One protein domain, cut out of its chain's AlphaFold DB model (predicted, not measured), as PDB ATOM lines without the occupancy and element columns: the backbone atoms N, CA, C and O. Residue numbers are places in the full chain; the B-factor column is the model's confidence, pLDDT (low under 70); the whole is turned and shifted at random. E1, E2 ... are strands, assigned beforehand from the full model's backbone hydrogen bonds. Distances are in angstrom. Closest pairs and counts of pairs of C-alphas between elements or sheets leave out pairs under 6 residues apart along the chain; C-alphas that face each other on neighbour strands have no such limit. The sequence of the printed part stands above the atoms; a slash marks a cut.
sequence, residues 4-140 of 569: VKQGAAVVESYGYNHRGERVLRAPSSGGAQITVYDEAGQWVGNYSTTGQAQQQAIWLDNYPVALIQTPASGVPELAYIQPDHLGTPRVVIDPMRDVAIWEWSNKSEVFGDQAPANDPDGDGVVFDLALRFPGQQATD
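This is residues 4 to 140 of the 569 residues of an uncharacterized protein of Caenorhabditis remanei (UniProt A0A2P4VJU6). One long, strongly twisted sheet of ten strands, E1 to E10, arches round like part of a barrel that does not close, with edge strands E1 and E10 apart. The long stretch after E10 folds back so that its later part, near residue 129, and the short strand E11 lie in the hollow of the arch. The printed part has 137 residues, no named helix and eleven named strands, E1 to E11 in order along the chain; the sheet's order is E1 E2 E3 E4 E5 E6 E7 E8 E9 E10, antiparallel throughout. The class is all strand, though only 63 of the 137 residues are in named elements. The whole is compact, with a radius of gyration of the C-alphas of 15.4 A and spans of 43 by 33 by 33 A.

E1, residues 4 to 6, begins at C-alpha 4 (51.546, 50.795, 33.273). E2, residues 9 to 16, is 20.9 A long and bends by 52 degrees at residue 12. E3 is residues 22 to 27, E4 residues 33 to 37 and E5 residues 43 to 48. E6, residues 53 to 60, is 20.2 A long and begins at C-alpha 53 (29.619, 39.097, 33.230); E7, residues 63 to 69, is 18.1 A. E8 is residues 78 to 83, 16.0 A long, E9 residues 89 to 94 and E10 residues 99 to 103. E11, residues 137 to 139, ends at C-alpha 139 (47.381, 43.603, 38.781).

E1 to E10 form a meander, each strand the antiparallel neighbour of the one before, and each successive pair is a hairpin. E2 pairs in a staggered way: with E1 over residues 9 to 12, where N 4 and O 12 are 2.8 A apart, and with E3 over residues 12 to 16, where N 13 and O 26 are 2.9 A apart. In E4 and E5, N 34 and O 47 are 2.8 A apart; in E6 and E7, N 58 and O 66 are 2.8 A apart. E8 is staggered too, pairing with E7 over residues 78 to 80, with N 67 and O 79 at 2.8 A, and with E9 over residues 80 to 83, with N 82 and O 91 at 2.8 A. In E9 and E10, N 92 and O 102 are 2.9 A apart. From edge to edge the strands' lines turn by 106 degrees and the way across the sheet by 159 degrees. E11 pairs with no named strand; its centre is 7.8 A from the mean of the C-alphas, the nearest of the strands.

The C-alphas of Ala 8 and Met 96, 46.9 A apart, are the two farthest apart. The printed part has no cut. The link from E10 to E11, residues 104 to 136, is long; that from E7 to E8 is short, and the others are tight. Mean pLDDT of the printed part is 84.8, with residues 18 to 20 and residue 40 under 70.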
ATOM      1  N   VAL A   4      50.242  51.463  33.200       87.38
ATOM      2  CA  VAL A   4      51.546  50.795  33.273       87.38
ATOM      3  C   VAL A   4      52.246  50.913  31.927       87.38
ATOM      4  O   VAL A   4      51.638  50.722  30.870       87.38
ATOM      5  N   LYS A   5      53.545  51.226  31.952       88.69
ATOM      6  CA  LYS A   5      54.376  51.331  30.751       88.69
ATOM      7  C   LYS A   5      55.611  50.450  30.856       88.69
ATOM      8  O   LYS A   5      56.279  50.446  31.885       88.69
ATOM      9  N   GLN A   6      55.959  49.792  29.755       87.50
ATOM     10  CA  GLN A   6      57.237  49.110  29.581       87.50
ATOM     11  C   GLN A   6      58.046  49.879  28.532       87.50
ATOM     12  O   GLN A   6      57.746  49.872  27.336       87.50
ATOM     13  N   GLY A   7      59.042  50.638  28.996       88.31
ATOM     14  CA  GLY A   7      59.708  51.639  28.163       88.31
ATOM     15  C   GLY A   7      58.726  52.734  27.724       88.31
ATOM     16  O   GLY A   7      58.133  53.413  28.560       88.31
ATOM     17  N   ALA A   8      58.553  52.911  26.412       86.19
ATOM     18  CA  ALA A   8      57.615  53.887  25.847       86.19
ATOM     19  C   ALA A   8      56.208  53.315  25.576       86.19
ATOM     20  O   ALA A   8      55.279  54.087  25.338       86.19
ATOM     21  N   ALA A   9      56.043  51.989  25.603       86.94
ATOM     22  CA  ALA A   9      54.778  51.332  25.294       86.94
ATOM     23  C   ALA A   9      53.875  51.269  26.532       86.94
ATOM     24  O   ALA A   9      54.337  50.934  27.622       86.94
ATOM     25  N   VAL A  10      52.590  51.581  26.359       86.56
ATOM     26  CA  VAL A  10      51.562  51.357  27.384       86.56
ATOM     27  C   VAL A  10      51.189  49.881  27.355       86.56
ATOM     28  O   VAL A  10      50.757  49.395  26.316       86.56
ATOM     29  N   VAL A  11      51.374  49.190  28.479       90.50
ATOM     30  CA  VAL A  11      51.032  47.768  28.642       90.50
ATOM     31  C   VAL A  11      49.578  47.617  29.070       90.50
ATOM     32  O   VAL A  11      48.881  46.731  28.582       90.50
ATOM     33  N   GLU A  12      49.107  48.508  29.939       89.12
ATOM     34  CA  GLU A  12      47.729  48.545  30.419       89.12
ATOM     35  C   GLU A  12      47.371  49.968  30.861       89.12
ATOM     36  O   GLU A  12      48.213  50.674  31.422       89.12
ATOM     37  N   SER A  13      46.142  50.409  30.595       82.81
ATOM     38  CA  SER A  13      45.603  51.685  31.073       82.81
ATOM     39  C   SER A  13      44.418  51.488  32.014       82.81
ATOM     40  O   SER A  13      43.723  50.472  31.967       82.81
ATOM     41  N   TYR A  14      44.200  52.477  32.883       83.00
ATOM     42  CA  TYR A  14      43.204  52.416  33.949       83.00
ATOM     43  C   TYR A  14      42.272  53.625  33.924       83.00
ATOM     44  O   TYR A  14      42.718  54.759  33.726       83.00
ATOM     45  N   GLY A  15      40.986  53.381  34.173       75.38
ATOM     46  CA  GLY A  15      39.971  54.411  34.386       75.38
ATOM     47  C   GLY A  15      39.382  54.328  35.789       75.38
ATOM     48  O   GLY A  15      39.258  53.242  36.356       75.38
ATOM     49  N   TYR A  16      39.026  55.490  36.334       75.50
ATOM     50  CA  TYR A  16      38.547  55.643  37.705       75.50
ATOM     51  C   TYR A  16      37.251  56.446  37.739       75.50
ATOM     52  O   TYR A  16      37.050  57.327  36.897       75.50
ATOM     53  N   ASN A  17      36.391  56.163  38.713       70.06
ATOM     54  CA  ASN A  17      35.204  56.974  38.969       70.06
ATOM     55  C   ASN A  17      35.508  58.142  39.931       70.06
ATOM     56  O   ASN A  17      36.642  58.352  40.361       70.06
ATOM     57  N   HIS A  18      34.478  58.921  40.271       59.47
ATOM     58  CA  HIS A  18      34.611  60.089  41.147       59.47
ATOM     59  C   HIS A  18      34.953  59.743  42.609       59.47
ATOM     60  O   HIS A  18      35.414  60.623  43.331       59.47
ATOM     61  N   ARG A  19      34.761  58.485  43.035       59.75
ATOM     62  CA  ARG A  19      35.137  57.974  44.366       59.75
ATOM     63  C   ARG A  19      36.587  57.479  44.426       59.75
ATOM     64  O   ARG A  19      37.075  57.184  45.507       59.75
ATOM     65  N   GLY A  20      37.284  57.409  43.288       66.25
ATOM     66  CA  GLY A  20      38.649  56.874  43.205       66.25
ATOM     67  C   GLY A  20      38.720  55.358  42.981       66.25
ATOM     68  O   GLY A  20      39.814  54.796  42.960       66.25
ATOM     69  N   GLU A  21      37.586  54.700  42.747       78.75
ATOM     70  CA  GLU A  21      37.522  53.272  42.426       78.75
ATOM     71  C   GLU A  21      37.984  53.024  40.988       78.75
ATOM     72  O   GLU A  21      37.595  53.746  40.063       78.75
ATOM     73  N   ARG A  22      38.801  51.987  40.775       82.88
ATOM     74  CA  ARG A  22      39.268  51.577  39.447       82.88
ATOM     75  C   ARG A  22      38.168  50.790  38.747       82.88
ATOM     76  O   ARG A  22      37.991  49.608  39.022       82.88
ATOM     77  N   VAL A  23      37.462  51.450  37.836       82.88
ATOM     78  CA  VAL A  23      36.294  50.902  37.123       82.88
ATOM     79  C   VAL A  23      36.616  50.388  35.725       82.88
ATOM     80  O   VAL A  23      35.801  49.695  35.131       82.88
ATOM     81  N   LEU A  24      37.786  50.727  35.175       80.56
ATOM     82  CA  LEU A  24      38.202  50.286  33.846       80.56
ATOM     83  C   LEU A  24      39.648  49.806  33.872       80.56
ATOM     84  O   LEU A  24      40.540  50.518  34.337       80.56
ATOM     85  N   ARG A  25      39.872  48.634  33.285       85.69
ATOM     86  CA  ARG A  25      41.185  48.088  32.951       85.69
ATOM     87  C   ARG A  25      41.240  47.804  31.457       85.69
ATOM     88  O   ARG A  25      40.385  47.101  30.927       85.69
ATOM     89  N   ALA A  26      42.221  48.365  30.763       84.12
ATOM     90  CA  ALA A  26      42.372  48.222  29.321       84.12
ATOM     91  C   ALA A  26      43.803  47.773  28.986       84.12
ATOM     92  O   ALA A  26      44.693  48.614  28.804       84.12
ATOM     93  N   PRO A  27      44.057  46.454  28.936       84.88
ATOM     94  CA  PRO A  27      45.349  45.928  28.529       84.88
ATOM     95  C   PRO A  27      45.599  46.213  27.045       84.88
ATOM     96  O   PRO A  27      44.686  46.271  26.226       84.88
ATOM     97  N   SER A  28      46.869  46.378  26.689       83.50
ATOM     98  CA  SER A  28      47.318  46.591  25.304       83.50
ATOM     99  C   SER A  28      47.083  45.377  24.401       83.50
ATOM    100  O   SER A  28      46.940  45.526  23.188       83.50
ATOM    101  N   SER A  29      47.004  44.187  24.999       80.19
ATOM    102  CA  SER A  29      46.575  42.942  24.371       80.19
ATOM    103  C   SER A  29      45.452  42.319  25.200       80.19
ATOM    104  O   SER A  29      45.681  41.943  26.348       80.19
ATOM    105  N   GLY A  30      44.255  42.197  24.626       79.00
ATOM    106  CA  GLY A  30      43.077  41.644  25.300       79.00
ATOM    107  C   GLY A  30      41.860  42.566  25.218       79.00
ATOM    108  O   GLY A  30      41.923  43.655  24.651       79.00
ATOM    109  N   GLY A  31      40.734  42.100  25.757       80.31
ATOM    110  CA  GLY A  31      39.537  42.922  25.917       80.31
ATOM    111  C   GLY A  31      39.663  43.834  27.134       80.31
ATOM    112  O   GLY A  31      40.222  43.434  28.153       80.31
ATOM    113  N   ALA A  32      39.128  45.049  27.036       80.81
ATOM    114  CA  ALA A  32      38.963  45.891  28.211       80.81
ATOM    115  C   ALA A  32      37.896  45.301  29.148       80.81
ATOM    116  O   ALA A  32      36.919  44.689  28.703       80.81
ATOM    117  N   GLN A  33      38.105  45.511  30.440       82.81
ATOM    118  CA  GLN A  33      37.286  45.001  31.526       82.81
ATOM    119  C   GLN A  33      36.738  46.170  32.338       82.81
ATOM    120  O   GLN A  33      37.470  47.105  32.676       82.81
ATOM    121  N   ILE A  34      35.448  46.099  32.643       81.12
ATOM    122  CA  ILE A  34      34.762  46.999  33.558       81.12
ATOM    123  C   ILE A  34      34.659  46.298  34.905       81.12
ATOM    124  O   ILE A  34      34.206  45.159  34.979       81.12
ATOM    125  N   THR A  35      35.062  46.989  35.960       81.69
ATOM    126  CA  THR A  35      34.964  46.498  37.333       81.69
ATOM    127  C   THR A  35      33.863  47.257  38.059       81.69
ATOM    128  O   THR A  35      33.814  48.488  37.995       81.69
ATOM    129  N   VAL A  36      32.985  46.521  38.738       80.75
ATOM    130  CA  VAL A  36      31.865  47.068  39.510       80.75
ATOM    131  C   VAL A  36      32.119  46.839  40.994       80.75
ATOM    132  O   VAL A  36      32.567  45.765  41.402       80.75
ATOM    133  N   TYR A  37      31.809  47.864  41.779       78.81
ATOM    134  CA  TYR A  37      31.856  47.844  43.233       78.81
ATOM    135  C   TYR A  37      30.460  48.118  43.788       78.81
ATOM    136  O   TYR A  37      29.645  48.748  43.110       78.81
ATOM    137  N   ASP A  38      30.189  47.641  44.997       73.38
ATOM    138  CA  ASP A  38      28.979  48.001  45.731       73.38
ATOM    139  C   ASP A  38      29.129  49.367  46.430       73.38
ATOM    140  O   ASP A  38      30.136  50.074  46.301       73.38
ATOM    141  N   GLU A  39      28.111  49.764  47.190       71.69
ATOM    142  CA  GLU A  39      28.115  51.028  47.933       71.69
ATOM    143  C   GLU A  39      29.219  51.075  49.005       71.69
ATOM    144  O   GLU A  39      29.813  52.137  49.230       71.69
ATOM    145  N   ALA A  40      29.556  49.921  49.591       66.88
ATOM    146  CA  ALA A  40      30.623  49.751  50.576       66.88
ATOM    147  C   ALA A  40      32.031  49.704  49.951       66.88
ATOM    148  O   ALA A  40      33.030  49.724  50.676       66.88
ATOM    149  N   GLY A  41      32.136  49.669  48.621       70.25
ATOM    150  CA  GLY A  41      33.396  49.552  47.899       70.25
ATOM    151  C   GLY A  41      33.934  48.115  47.811       70.25
ATOM    152  O   GLY A  41      35.105  47.889  47.490       70.25
ATOM    153  N   GLN A  42      33.122  47.102  48.080       80.75
ATOM    154  CA  GLN A  42      33.514  45.722  47.830       80.75
ATOM    155  C   GLN A  42      33.455  45.433  46.336       80.75
ATOM    156  O   GLN A  42      32.612  45.952  45.607       80.75
ATOM    157  N   TRP A  43      34.373  44.601  45.856       88.25
ATOM    158  CA  TRP A  43      34.376  44.180  44.461       88.25
ATOM    159  C   TRP A  43      33.206  43.228  44.198       88.25
ATOM    160  O   TRP A  43      33.171  42.130  44.745       88.25
ATOM    161  N   VAL A  44      32.265  43.630  43.345       84.38
ATOM    162  CA  VAL A  44      31.080  42.825  43.002       84.38
ATOM    163  C   VAL A  44      31.347  41.948  41.790       84.38
ATOM    164  O   VAL A  44      30.854  40.827  41.710       84.38
ATOM    165  N   GLY A  45      32.127  42.439  40.829       84.44
ATOM    166  CA  GLY A  45      32.419  41.658  39.642       84.44
ATOM    167  C   GLY A  45      33.155  42.406  38.548       84.44
ATOM    168  O   GLY A  45      33.341  43.625  38.578       84.44
ATOM    169  N   ASN A  46      33.551  41.626  37.555       84.88
ATOM    170  CA  ASN A  46      34.203  42.055  36.337       84.88
ATOM    171  C   ASN A  46      33.339  41.705  35.127       84.88
ATOM    172  O   ASN A  46      32.780  40.610  35.029       84.88
ATOM    173  N   TYR A  47      33.276  42.639  34.187       84.06
ATOM    174  CA  TYR A  47      32.428  42.581  33.008       84.06
ATOM    175  C   TYR A  47      33.221  42.969  31.764       84.06
ATOM    176  O   TYR A  47      34.170  43.755  31.822       84.06
ATOM    177  N   SER A  48      32.810  42.465  30.605       80.25
ATOM    178  CA  SER A  48      33.281  42.997  29.329       80.25
ATOM    179  C   SER A  48      32.785  44.434  29.122       80.25
ATOM    180  O   SER A  48      31.803  44.878  29.720       80.25
ATOM    181  N   THR A  49      33.381  45.154  28.171       73.75
ATOM    182  CA  THR A  49      32.856  46.459  27.721       73.75
ATOM    183  C   THR A  49      31.470  46.392  27.078       73.75
ATOM    184  O   THR A  49      30.839  47.426  26.879       73.75
ATOM    185  N   THR A  50      30.986  45.192  26.750       72.06
ATOM    186  CA  THR A  50      29.631  44.942  26.243       72.06
ATOM    187  C   THR A  50      28.648  44.540  27.347       72.06
ATOM    188  O   THR A  50      27.508  44.201  27.040       72.06
ATOM    189  N   GLY A  51      29.071  44.570  28.617       70.62
ATOM    190  CA  GLY A  51      28.236  44.265  29.782       70.62
ATOM    191  C   GLY A  51      28.068  42.774  30.079       70.62
ATOM    192  O   GLY A  51      27.218  42.413  30.882       70.62
ATOM    193  N   GLN A  52      28.850  41.896  29.445       76.12
ATOM    194  CA  GLN A  52      28.816  40.463  29.748       76.12
ATOM    195  C   GLN A  52      29.586  40.193  31.037       76.12
ATOM    196  O   GLN A  52      30.746  40.597  31.143       76.12
ATOM    197  N   ALA A  53      28.958  39.517  31.999       79.00
ATOM    198  CA  ALA A  53      29.619  39.097  33.230       79.00
ATOM    199  C   ALA A  53      30.766  38.136  32.902       79.00
ATOM    200  O   ALA A  53      30.587  37.236  32.086       79.00
ATOM    201  N   GLN A  54      31.928  38.356  33.517       83.19
ATOM    202  CA  GLN A  54      33.098  37.478  33.431       83.19
ATOM    203  C   GLN A  54      33.286  36.713  34.741       83.19
ATOM    204  O   GLN A  54      33.513  35.508  34.743       83.19
ATOM    205  N   GLN A  55      33.180  37.436  35.857       89.12
ATOM    206  CA  GLN A  55      33.325  36.896  37.199       89.12
ATOM    207  C   GLN A  55      32.587  37.808  38.179       89.12
ATOM    208  O   GLN A  55      32.727  39.025  38.086       89.12
ATOM    209  N   GLN A  56      31.821  37.248  39.108       87.12
ATOM    210  CA  GLN A  56      31.071  37.995  40.119       87.12
ATOM    211  C   GLN A  56      31.295  37.375  41.494       87.12
ATOM    212  O   GLN A  56      31.448  36.161  41.595       87.12
ATOM    213  N   ALA A  57      31.305  38.188  42.543       82.00
ATOM    214  CA  ALA A  57      31.400  37.742  43.924       82.00
ATOM    215  C   ALA A  57      30.052  37.806  44.634       82.00
ATOM    216  O   ALA A  57      29.262  38.727  44.440       82.00
ATOM    217  N   ILE A  58      29.841  36.835  45.515       79.75
ATOM    218  CA  ILE A  58      28.799  36.854  46.532       79.75
ATOM    219  C   ILE A  58      29.484  37.132  47.864       79.75
ATOM    220  O   ILE A  58      30.407  36.413  48.267       79.75
ATOM    221  N   TRP A  59      29.004  38.165  48.545       78.62
ATOM    222  CA  TRP A  59      29.505  38.603  49.839       78.62
ATOM    223  C   TRP A  59      28.503  38.276  50.944       78.62
ATOM    224  O   TRP A  59      27.290  38.353  50.752       78.62
ATOM    225  N   LEU A  60      29.027  37.914  52.111       73.69
ATOM    226  CA  LEU A  60      28.293  37.848  53.365       73.69
ATOM    227  C   LEU A  60      28.914  38.875  54.309       73.69
ATOM    228  O   LEU A  60      30.024  38.676  54.809       73.69
ATOM    229  N   ASP A  61      28.214  39.987  54.515       75.62
ATOM    230  CA  ASP A  61      28.749  41.182  55.171       75.62
ATOM    231  C   ASP A  61      30.063  41.645  54.512       75.62
ATOM    232  O   ASP A  61      30.045  42.182  53.411       75.62
ATOM    233  N   ASN A  62      31.209  41.409  55.159       71.44
ATOM    234  CA  ASN A  62      32.544  41.779  54.672       71.44
ATOM    235  C   ASN A  62      33.387  40.579  54.211       71.44
ATOM    236  O   ASN A  62      34.594  40.717  54.012       71.44
ATOM    237  N   TYR A  63      32.779  39.398  54.070       78.81
ATOM    238  CA  TYR A  63      33.468  38.168  53.686       78.81
ATOM    239  C   TYR A  63      33.034  37.715  52.291       78.81
ATOM    240  O   TYR A  63      31.841  37.500  52.071       78.81
ATOM    241  N   PRO A  64      33.971  37.508  51.354       83.38
ATOM    242  CA  PRO A  64      33.641  36.910  50.074       83.38
ATOM    243  C   PRO A  64      33.434  35.408  50.291       83.38
ATOM    244  O   PRO A  64      34.321  34.725  50.809       83.38
ATOM    245  N   VAL A  65      32.257  34.895  49.933       82.06
ATOM    246  CA  VAL A  65      31.859  33.505  50.229       82.06
ATOM    247  C   VAL A  65      31.706  32.645  48.983       82.06
ATOM    248  O   VAL A  65      31.877  31.429  49.052       82.06
ATOM    249  N   ALA A  66      31.420  33.245  47.830       81.62
ATOM    250  CA  ALA A  66      31.291  32.507  46.581       81.62
ATOM    251  C   ALA A  66      31.580  33.378  45.359       81.62
ATOM    252  O   ALA A  66      31.594  34.608  45.438       81.62
ATOM    253  N   LEU A  67      31.804  32.716  44.229       84.88
ATOM    254  CA  LEU A  67      31.989  33.321  42.920       84.88
ATOM    255  C   LEU A  67      31.020  32.711  41.918       84.88
ATOM    256  O   LEU A  67      30.852  31.493  41.892       84.88
ATOM    257  N   ILE A  68      30.467  33.559  41.059       83.19
ATOM    258  CA  ILE A  68      29.744  33.161  39.853       83.19
ATOM    259  C   ILE A  68      30.648  33.459  38.656       83.19
ATOM    260  O   ILE A  68      31.145  34.578  38.509       83.19
ATOM    261  N   GLN A  69      30.886  32.459  37.817       82.19
ATOM    262  CA  GLN A  69      31.709  32.559  36.612       82.19
ATOM    263  C   GLN A  69      30.833  32.470  35.368       82.19
ATOM    264  O   GLN A  69      29.788  31.822  35.376       82.19
ATOM    265  N   THR A  70      31.297  33.037  34.255       79.38
ATOM    266  CA  THR A  70      30.742  32.649  32.954       79.38
ATOM    267  C   THR A  70      31.033  31.164  32.710       79.38
ATOM    268  O   THR A  70      32.200  30.772  32.811       79.38
ATOM    269  N   PRO A  71      30.036  30.344  32.333       72.69
ATOM    270  CA  PRO A  71      30.265  28.936  32.044       72.69
ATOM    271  C   PRO A  71      31.353  28.745  30.982       72.69
ATOM    272  O   PRO A  71      31.254  29.243  29.856       72.69
ATOM    273  N   ALA A  72      32.395  28.000  31.338       78.12
ATOM    274  CA  ALA A  72      33.472  27.605  30.443       78.12
ATOM    275  C   ALA A  72      33.839  26.140  30.698       78.12
ATOM    276  O   ALA A  72      33.579  25.590  31.764       78.12
ATOM    277  N   SER A  73      34.431  25.477  29.701       82.38
ATOM    278  CA  SER A  73      34.777  24.056  29.813       82.38
ATOM    279  C   SER A  73      35.713  23.813  30.999       82.38
ATOM    280  O   SER A  73      36.850  24.270  30.977       82.38
ATOM    281  N   GLY A  74      35.236  23.059  31.993       78.75
ATOM    282  CA  GLY A  74      35.999  22.696  33.190       78.75
ATOM    283  C   GLY A  74      36.070  23.778  34.274       78.75
ATOM    284  O   GLY A  74      36.581  23.501  35.350       78.75
ATOM    285  N   VAL A  75      35.525  24.976  34.036       83.12
ATOM    286  CA  VAL A  75      35.400  26.016  35.067       83.12
ATOM    287  C   VAL A  75      34.001  25.912  35.679       83.12
ATOM    288  O   VAL A  75      33.023  25.992  34.929       83.12
ATOM    289  N   PRO A  76      33.868  25.732  37.005       82.00
ATOM    290  CA  PRO A  76      32.558  25.666  37.629       82.00
ATOM    291  C   PRO A  76      31.857  27.025  37.544       82.00
ATOM    292  O   PRO A  76      32.463  28.069  37.785       82.00
ATOM    293  N   GLU A  77      30.565  27.002  37.220       84.69
ATOM    294  CA  GLU A  77      29.726  28.206  37.193       84.69
ATOM    295  C   GLU A  77      29.610  28.838  38.586       84.69
ATOM    296  O   GLU A  77      29.657  30.057  38.715       84.69
ATOM    297  N   LEU A  78      29.536  28.007  39.630       84.56
ATOM    298  CA  LEU A  78      29.544  28.418  41.029       84.56
ATOM    299  C   LEU A  78      30.762  27.824  41.736       84.56
ATOM    300  O   LEU A  78      30.938  26.608  41.748       84.56
ATOM    301  N   ALA A  79      31.556  28.670  42.384       83.81
ATOM    302  CA  ALA A  79      32.680  28.250  43.214       83.81
ATOM    303  C   ALA A  79      32.588  28.874  44.611       83.81
ATOM    304  O   ALA A  79      32.114  29.999  44.757       83.81
ATOM    305  N   TYR A  80      33.049  28.174  45.647       84.69
ATOM    306  CA  TYR A  80      33.031  28.685  47.022       84.69
ATOM    307  C   TYR A  80      34.387  29.230  47.431       84.69
ATOM    308  O   TYR A  80      35.408  28.589  47.205       84.69
ATOM    309  N   ILE A  81      34.392  30.398  48.066       88.31
ATOM    310  CA  ILE A  81      35.597  30.998  48.631       88.31
ATOM    311  C   ILE A  81      35.685  30.597  50.102       88.31
ATOM    312  O   ILE A  81      34.733  30.750  50.863       88.31
ATOM    313  N   GLN A  82      36.862  30.136  50.514       88.75
ATOM    314  CA  GLN A  82      37.240  30.006  51.916       88.75
ATOM    315  C   GLN A  82      38.170  31.168  52.284       88.75
ATOM    316  O   GLN A  82      39.378  31.109  52.003       88.75
ATOM    317  N   PRO A  83      37.627  32.253  52.860       86.62
ATOM    318  CA  PRO A  83      38.442  33.346  53.351       86.62
ATOM    319  C   PRO A  83      39.062  33.021  54.718       86.62
ATOM    320  O   PRO A  83      38.577  32.166  55.460       86.62
ATOM    321  N   ASP A  84      40.131  33.731  55.077       84.25
ATOM    322  CA  ASP A  84      40.620  33.759  56.456       84.25
ATOM    323  C   ASP A  84      39.776  34.683  57.351       84.25
ATOM    324  O   ASP A  84      38.807  35.305  56.920       84.25
ATOM    325  N   HIS A  85      40.158  34.788  58.625       81.50
ATOM    326  CA  HIS A  85      39.464  35.603  59.628       81.50
ATOM    327  C   HIS A  85      39.437  37.118  59.339       81.50
ATOM    328  O   HIS A  85      38.791  37.847  60.086       81.50
ATOM    329  N   LEU A  86      40.152  37.604  58.319       82.62
ATOM    330  CA  LEU A  86      40.089  38.996  57.866       82.62
ATOM    331  C   LEU A  86      39.240  39.160  56.601       82.62
ATOM    332  O   LEU A  86      39.071  40.281  56.137       82.62
ATOM    333  N   GLY A  87      38.738  38.069  56.020       83.25
ATOM    334  CA  GLY A  87      38.060  38.101  54.726       83.25
ATOM    335  C   GLY A  87      39.004  37.935  53.533       83.25
ATOM    336  O   GLY A  87      38.567  38.091  52.398       83.25
ATOM    337  N   THR A  88      40.284  37.604  53.749       91.69
ATOM    338  CA  THR A  88      41.236  37.375  52.648       91.69
ATOM    339  C   THR A  88      40.948  36.024  51.992       91.69
ATOM    340  O   THR A  88      41.059  35.015  52.693       91.69
ATOM    341  N   PRO A  89      40.649  35.936  50.682       94.25
ATOM    342  CA  PRO A  89      40.477  34.652  50.004       94.25
ATOM    343  C   PRO A  89      41.743  33.793  50.108       94.25
ATOM    344  O   PRO A  89      42.833  34.247  49.752       94.25
ATOM    345  N   ARG A  90      41.613  32.554  50.600       93.19
ATOM    346  CA  ARG A  90      42.735  31.603  50.707       93.19
ATOM    347  C   ARG A  90      42.576  30.397  49.803       93.19
ATOM    348  O   ARG A  90      43.571  29.945  49.247       93.19
ATOM    349  N   VAL A  91      41.357  29.895  49.648       94.81
ATOM    350  CA  VAL A  91      41.055  28.746  48.786       94.81
ATOM    351  C   VAL A  91      39.763  29.019  48.031       94.81
ATOM    352  O   VAL A  91      38.840  29.607  48.596       94.81
ATOM    353  N   VAL A  92      39.689  28.585  46.775       95.12
ATOM    354  CA  VAL A  92      38.431  28.464  46.033       95.12
ATOM    355  C   VAL A  92      38.180  26.994  45.740       95.12
ATOM    356  O   VAL A  92      39.088  26.288  45.298       95.12
ATOM    357  N   ILE A  93      36.960  26.536  46.004       86.75
ATOM    358  CA  ILE A  93      36.548  25.138  45.885       86.75
ATOM    359  C   ILE A  93      35.464  25.007  44.822       86.75
ATOM    360  O   ILE A  93      34.514  25.793  44.795       86.75
ATOM    361  N   ASP A  94      35.595  23.980  43.986       87.81
ATOM    362  CA  ASP A  94      34.502  23.479  43.159       87.81
ATOM    363  C   ASP A  94      33.554  22.643  44.039       87.81
ATOM    364  O   ASP A  94      33.955  21.577  44.521       87.81
ATOM    365  N   PRO A  95      32.306  23.089  44.266       81.19
ATOM    366  CA  PRO A  95      31.387  22.416  45.175       81.19
ATOM    367  C   PRO A  95      30.883  21.066  44.657       81.19
ATOM    368  O   PRO A  95      30.441  20.244  45.455       81.19
ATOM    369  N   MET A  96      30.931  20.810  43.346       83.00
ATOM    370  CA  MET A  96      30.488  19.534  42.776       83.00
ATOM    371  C   MET A  96      31.548  18.448  42.943       83.00
ATOM    372  O   MET A  96      31.220  17.276  43.135       83.00
ATOM    373  N   ARG A  97      32.822  18.835  42.836       85.56
ATOM    374  CA  ARG A  97      33.965  17.923  42.943       85.56
ATOM    375  C   ARG A  97      34.565  17.869  44.348       85.56
ATOM    376  O   ARG A  97      35.290  16.920  44.632       85.56
ATOM    377  N   ASP A  98      34.252  18.846  45.198       87.94
ATOM    378  CA  ASP A  98      34.837  19.041  46.531       87.94
ATOM    379  C   ASP A  98      36.376  19.101  46.484       87.94
ATOM    380  O   ASP A  98      37.090  18.463  47.259       87.94
ATOM    381  N   VAL A  99      36.903  19.847  45.509       90.94
ATOM    382  CA  VAL A  99      38.347  20.042  45.307       90.94
ATOM    383  C   VAL A  99      38.691  21.520  45.215       90.94
ATOM    384  O   VAL A  99      37.909  22.327  44.709       90.94
ATOM    385  N   ALA A 100      39.878  21.875  45.704       93.44
ATOM    386  CA  ALA A 100      40.425  23.207  45.509       93.44
ATOM    387  C   ALA A 100      40.809  23.390  44.036       93.44
ATOM    388  O   ALA A 100      41.562  22.583  43.500       93.44
ATOM    389  N   ILE A 101      40.327  24.470  43.430       95.00
ATOM    390  CA  ILE A 101      40.650  24.888  42.055       95.00
ATOM    391  C   ILE A 101      41.552  26.128  42.034       95.00
ATOM    392  O   ILE A 101      42.103  26.495  41.005       95.00
ATOM    393  N   TRP A 102      41.724  26.778  43.188       97.12
ATOM    394  CA  TRP A 102      42.647  27.892  43.377       97.12
ATOM    395  C   TRP A 102      43.084  27.972  44.841       97.12
ATOM    396  O   TRP A 102      42.257  27.819  45.743       97.12
ATOM    397  N   GLU A 103      44.363  28.239  45.100       96.31
ATOM    398  CA  GLU A 103      44.888  28.432  46.457       96.31
ATOM    399  C   GLU A 103      45.888  29.592  46.520       96.31
ATOM    400  O   GLU A 103      46.893  29.616  45.814       96.31
ATOM    401  N   TRP A 104      45.686  30.506  47.468       94.81
ATOM    402  CA  TRP A 104      46.662  31.522  47.852       94.81
ATOM    403  C   TRP A 104      47.049  31.381  49.326       94.81
ATOM    404  O   TRP A 104      46.535  32.048  50.231       94.81
ATOM    405  N   SER A 105      47.967  30.444  49.559       86.94
ATOM    406  CA  SER A 105      48.428  30.047  50.890       86.94
ATOM    407  C   SER A 105      49.262  31.139  51.571       86.94
ATOM    408  O   SER A 105      50.086  31.789  50.936       86.94
ATOM    409  N   ASN A 106      49.122  31.278  52.891       83.06
ATOM    410  CA  ASN A 106      49.962  32.141  53.741       83.06
ATOM    411  C   ASN A 106      50.975  31.347  54.587       83.06
ATOM    412  O   ASN A 106      51.521  31.860  55.562       83.06
ATOM    413  N   LYS A 107      51.210  30.072  54.250       81.94
ATOM    414  CA  LYS A 107      52.055  29.162  55.045       81.94
ATOM    415  C   LYS A 107      53.532  29.573  55.066       81.94
ATOM    416  O   LYS A 107      54.228  29.235  56.019       81.94
ATOM    417  N   SER A 108      53.997  30.272  54.032       73.19
ATOM    418  CA  SER A 108      55.417  30.594  53.837       73.19
ATOM    419  C   SER A 108      55.747  32.086  53.966       73.19
ATOM    420  O   SER A 108      56.900  32.412  54.225       73.19
ATOM    421  N   GLU A 109      54.767  32.979  53.794       87.19
ATOM    422  CA  GLU A 109      54.925  34.443  53.804       87.19
ATOM    423  C   GLU A 109      53.592  35.107  54.208       87.19
ATOM    424  O   GLU A 109      52.515  34.580  53.923       87.19
ATOM    425  N   VAL A 110      53.655  36.260  54.882       89.75
ATOM    426  CA  VAL A 110      52.509  36.951  55.499       89.75
ATOM    427  C   VAL A 110      52.129  38.269  54.815       89.75
ATOM    428  O   VAL A 110      51.026  38.756  55.039       89.75
ATOM    429  N   PHE A 111      53.001  38.830  53.974       92.38
ATOM    430  CA  PHE A 111      52.801  40.061  53.199       92.38
ATOM    431  C   PHE A 111      52.313  39.808  51.761       92.38
ATOM    432  O   PHE A 111      52.095  40.742  50.999       92.38
ATOM    433  N   GLY A 112      52.071  38.551  51.385       91.75
ATOM    434  CA  GLY A 112      51.359  38.232  50.144       91.75
ATOM    435  C   GLY A 112      52.203  38.217  48.863       91.75
ATOM    436  O   GLY A 112      51.632  38.263  47.780       91.75
ATOM    437  N   ASP A 113      53.532  38.109  48.954       92.69
ATOM    438  CA  ASP A 113      54.422  37.985  47.778       92.69
ATOM    439  C   ASP A 113      54.331  36.621  47.068       92.69
ATOM    440  O   ASP A 113      54.853  36.414  45.975       92.69
ATOM    441  N   GLN A 114      53.650  35.650  47.674       90.56
ATOM    442  CA  GLN A 114      53.475  34.342  47.062       90.56
ATOM    443  C   GLN A 114      52.491  34.423  45.883       90.56
ATOM    444  O   GLN A 114      51.397  34.962  46.023       90.56
ATOM    445  N   ALA A 115      52.825  33.826  44.738       90.81
ATOM    446  CA  ALA A 115      51.854  33.633  43.662       90.81
ATOM    447  C   ALA A 115      50.800  32.572  44.053       90.81
ATOM    448  O   ALA A 115      51.152  31.574  44.694       90.81
ATOM    449  N   PRO A 116      49.520  32.752  43.681       94.88
ATOM    450  CA  PRO A 116      48.515  31.715  43.873       94.88
ATOM    451  C   PRO A 116      48.802  30.472  43.016       94.88
ATOM    452  O   PRO A 116      49.352  30.559  41.916       94.88
ATOM    453  N   ALA A 117      48.419  29.306  43.530       95.81
ATOM    454  CA  ALA A 117      48.297  28.083  42.756       95.81
ATOM    455  C   ALA A 117      46.953  28.115  42.020       95.81
ATOM    456  O   ALA A 117      45.903  27.986  42.642       95.81
ATOM    457  N   ASN A 118      47.006  28.302  40.703       95.31
ATOM    458  CA  ASN A 118      45.826  28.487  39.854       95.31
ATOM    459  C   ASN A 118      45.260  27.178  39.263       95.31
ATOM    460  O   ASN A 118      44.298  27.231  38.514       95.31
ATOM    461  N   ASP A 119      45.884  26.033  39.540       95.88
ATOM    462  CA  ASP A 119      45.417  24.684  39.161       95.88
ATOM    463  C   ASP A 119      45.957  23.676  40.202       95.88
ATOM    464  O   ASP A 119      46.945  22.974  39.955       95.88
ATOM    465  N   PRO A 120      45.457  23.713  41.455       95.56
ATOM    466  CA  PRO A 120      45.915  22.816  42.510       95.56
ATOM    467  C   PRO A 120      45.361  21.387  42.383       95.56
ATOM    468  O   PRO A 120      45.945  20.469  42.962       95.56
ATOM    469  N   ASP A 121      44.272  21.177  41.643       94.06
ATOM    470  CA  ASP A 121      43.690  19.867  41.333       94.06
ATOM    471  C   ASP A 121      44.368  19.166  40.143       94.06
ATOM    472  O   ASP A 121      44.295  17.938  40.031       94.06
ATOM    473  N   GLY A 122      45.118  19.902  39.320       94.62
ATOM    474  CA  GLY A 122      45.988  19.365  38.276       94.62
ATOM    475  C   GLY A 122      45.226  18.824  37.071       94.62
ATOM    476  O   GLY A 122      45.715  17.906  36.400       94.62
ATOM    477  N   ASP A 123      44.029  19.346  36.811       91.62
ATOM    478  CA  ASP A 123      43.184  18.925  35.692       91.62
ATOM    479  C   ASP A 123      43.488  19.694  34.389       91.62
ATOM    480  O   ASP A 123      42.999  19.328  33.314       91.62
ATOM    481  N   GLY A 124      44.377  20.695  34.465       93.31
ATOM    482  CA  GLY A 124      44.805  21.532  33.349       93.31
ATOM    483  C   GLY A 124      43.907  22.744  33.099       93.31
ATOM    484  O   GLY A 124      44.143  23.468  32.124       93.31
ATOM    485  N   VAL A 125      42.892  22.976  33.936       91.75
ATOM    486  CA  VAL A 125      42.016  24.147  33.890       91.75
ATOM    487  C   VAL A 125      42.523  25.185  34.884       91.75
ATOM    488  O   VAL A 125      42.436  25.032  36.094       91.75
ATOM    489  N   VAL A 126      43.040  26.292  34.357       92.56
ATOM    490  CA  VAL A 126      43.553  27.387  35.185       92.56
ATOM    491  C   VAL A 126      42.389  28.245  35.676       92.56
ATOM    492  O   VAL A 126      41.651  28.811  34.868       92.56
ATOM    493  N   PHE A 127      42.273  28.403  36.990       93.00
ATOM    494  CA  PHE A 127      41.374  29.348  37.635       93.00
ATOM    495  C   PHE A 127      42.153  30.570  38.122       93.00
ATOM    496  O   PHE A 127      43.192  30.429  38.761       93.00
ATOM    497  N   ASP A 128      41.654  31.777  37.855       91.69
ATOM    498  CA  ASP A 128      42.275  33.006  38.349       91.69
ATOM    499  C   ASP A 128      41.299  33.837  39.187       91.69
ATOM    500  O   ASP A 128      40.127  34.026  38.842       91.69
ATOM    501  N   LEU A 129      41.818  34.344  40.301       94.56
ATOM    502  CA  LEU A 129      41.129  35.250  41.203       94.56
ATOM    503  C   LEU A 129      42.085  36.375  41.584       94.56
ATOM    504  O   LEU A 129      43.122  36.159  42.217       94.56
ATOM    505  N   ALA A 130      41.705  37.601  41.235       94.81
ATOM    506  CA  ALA A 130      42.529  38.776  41.484       94.81
ATOM    507  C   ALA A 130      42.478  39.259  42.942       94.81
ATOM    508  O   ALA A 130      43.385  39.973  43.358       94.81
ATOM    509  N   LEU A 131      41.457  38.898  43.728       94.69
ATOM    510  CA  LEU A 131      41.331  39.352  45.118       94.69
ATOM    511  C   LEU A 131      42.555  38.952  45.961       94.69
ATOM    512  O   LEU A 131      43.079  37.841  45.850       94.69
ATOM    513  N   ARG A 132      43.028  39.882  46.792       95.50
ATOM    514  CA  ARG A 132      44.147  39.693  47.729       95.50
ATOM    515  C   ARG A 132      43.670  40.037  49.141       95.50
ATOM    516  O   ARG A 132      42.568  39.639  49.508       95.50
ATOM    517  N   PHE A 133      44.479  40.726  49.951       94.12
ATOM    518  CA  PHE A 133      44.011  41.249  51.241       94.12
ATOM    519  C   PHE A 133      42.729  42.083  51.067       94.12
ATOM    520  O   PHE A 133      42.476  42.562  49.960       94.12
ATOM    521  N   PRO A 134      41.921  42.294  52.120       90.19
ATOM    522  CA  PRO A 134      40.675  43.045  51.999       90.19
ATOM    523  C   PRO A 134      40.892  44.397  51.308       90.19
ATOM    524  O   PRO A 134      41.813  45.131  51.666       90.19
ATOM    525  N   GLY A 135      40.076  44.682  50.288       88.75
ATOM    526  CA  GLY A 135      40.192  45.875  49.435       88.75
ATOM    527  C   GLY A 135      41.162  45.757  48.254       88.75
ATOM    528  O   GLY A 135      41.126  46.584  47.342       88.75
ATOM    529  N   GLN A 136      41.997  44.715  48.227       94.31
ATOM    530  CA  GLN A 136      43.093  44.597  47.273       94.31
ATOM    531  C   GLN A 136      42.784  43.686  46.086       94.31
ATOM    532  O   GLN A 136      42.192  42.615  46.229       94.31
ATOM    533  N   GLN A 137      43.283  44.077  44.913       94.88
ATOM    534  CA  GLN A 137      43.242  43.279  43.690       94.88
ATOM    535  C   GLN A 137      44.614  43.236  43.014       94.88
ATOM    536  O   GLN A 137      45.190  44.272  42.676       94.88
ATOM    537  N   ALA A 138      45.125  42.036  42.757       94.75
ATOM    538  CA  ALA A 138      46.346  41.843  41.996       94.75
ATOM    539  C   ALA A 138      46.219  42.389  40.574       94.75
ATOM    540  O   ALA A 138      45.187  42.265  39.913       94.75
ATOM    541  N   THR A 139      47.291  43.030  40.119       90.31
ATOM    542  CA  THR A 139      47.381  43.603  38.781       90.31
ATOM    543  C   THR A 139      48.642  43.075  38.105       90.31
ATOM    544  O   THR A 139      49.736  43.588  38.331       90.31
ATOM    545  N   ASP A 140      48.494  42.063  37.250       86.00
ATOM    546  CA  ASP A 140      49.632  41.364  36.631       86.00
ATOM    547  C   ASP A 140      50.569  42.288  35.851       86.00
ATOM    548  O   ASP A 140      51.785  42.113  35.882       86.00
TER     549      ASP A 140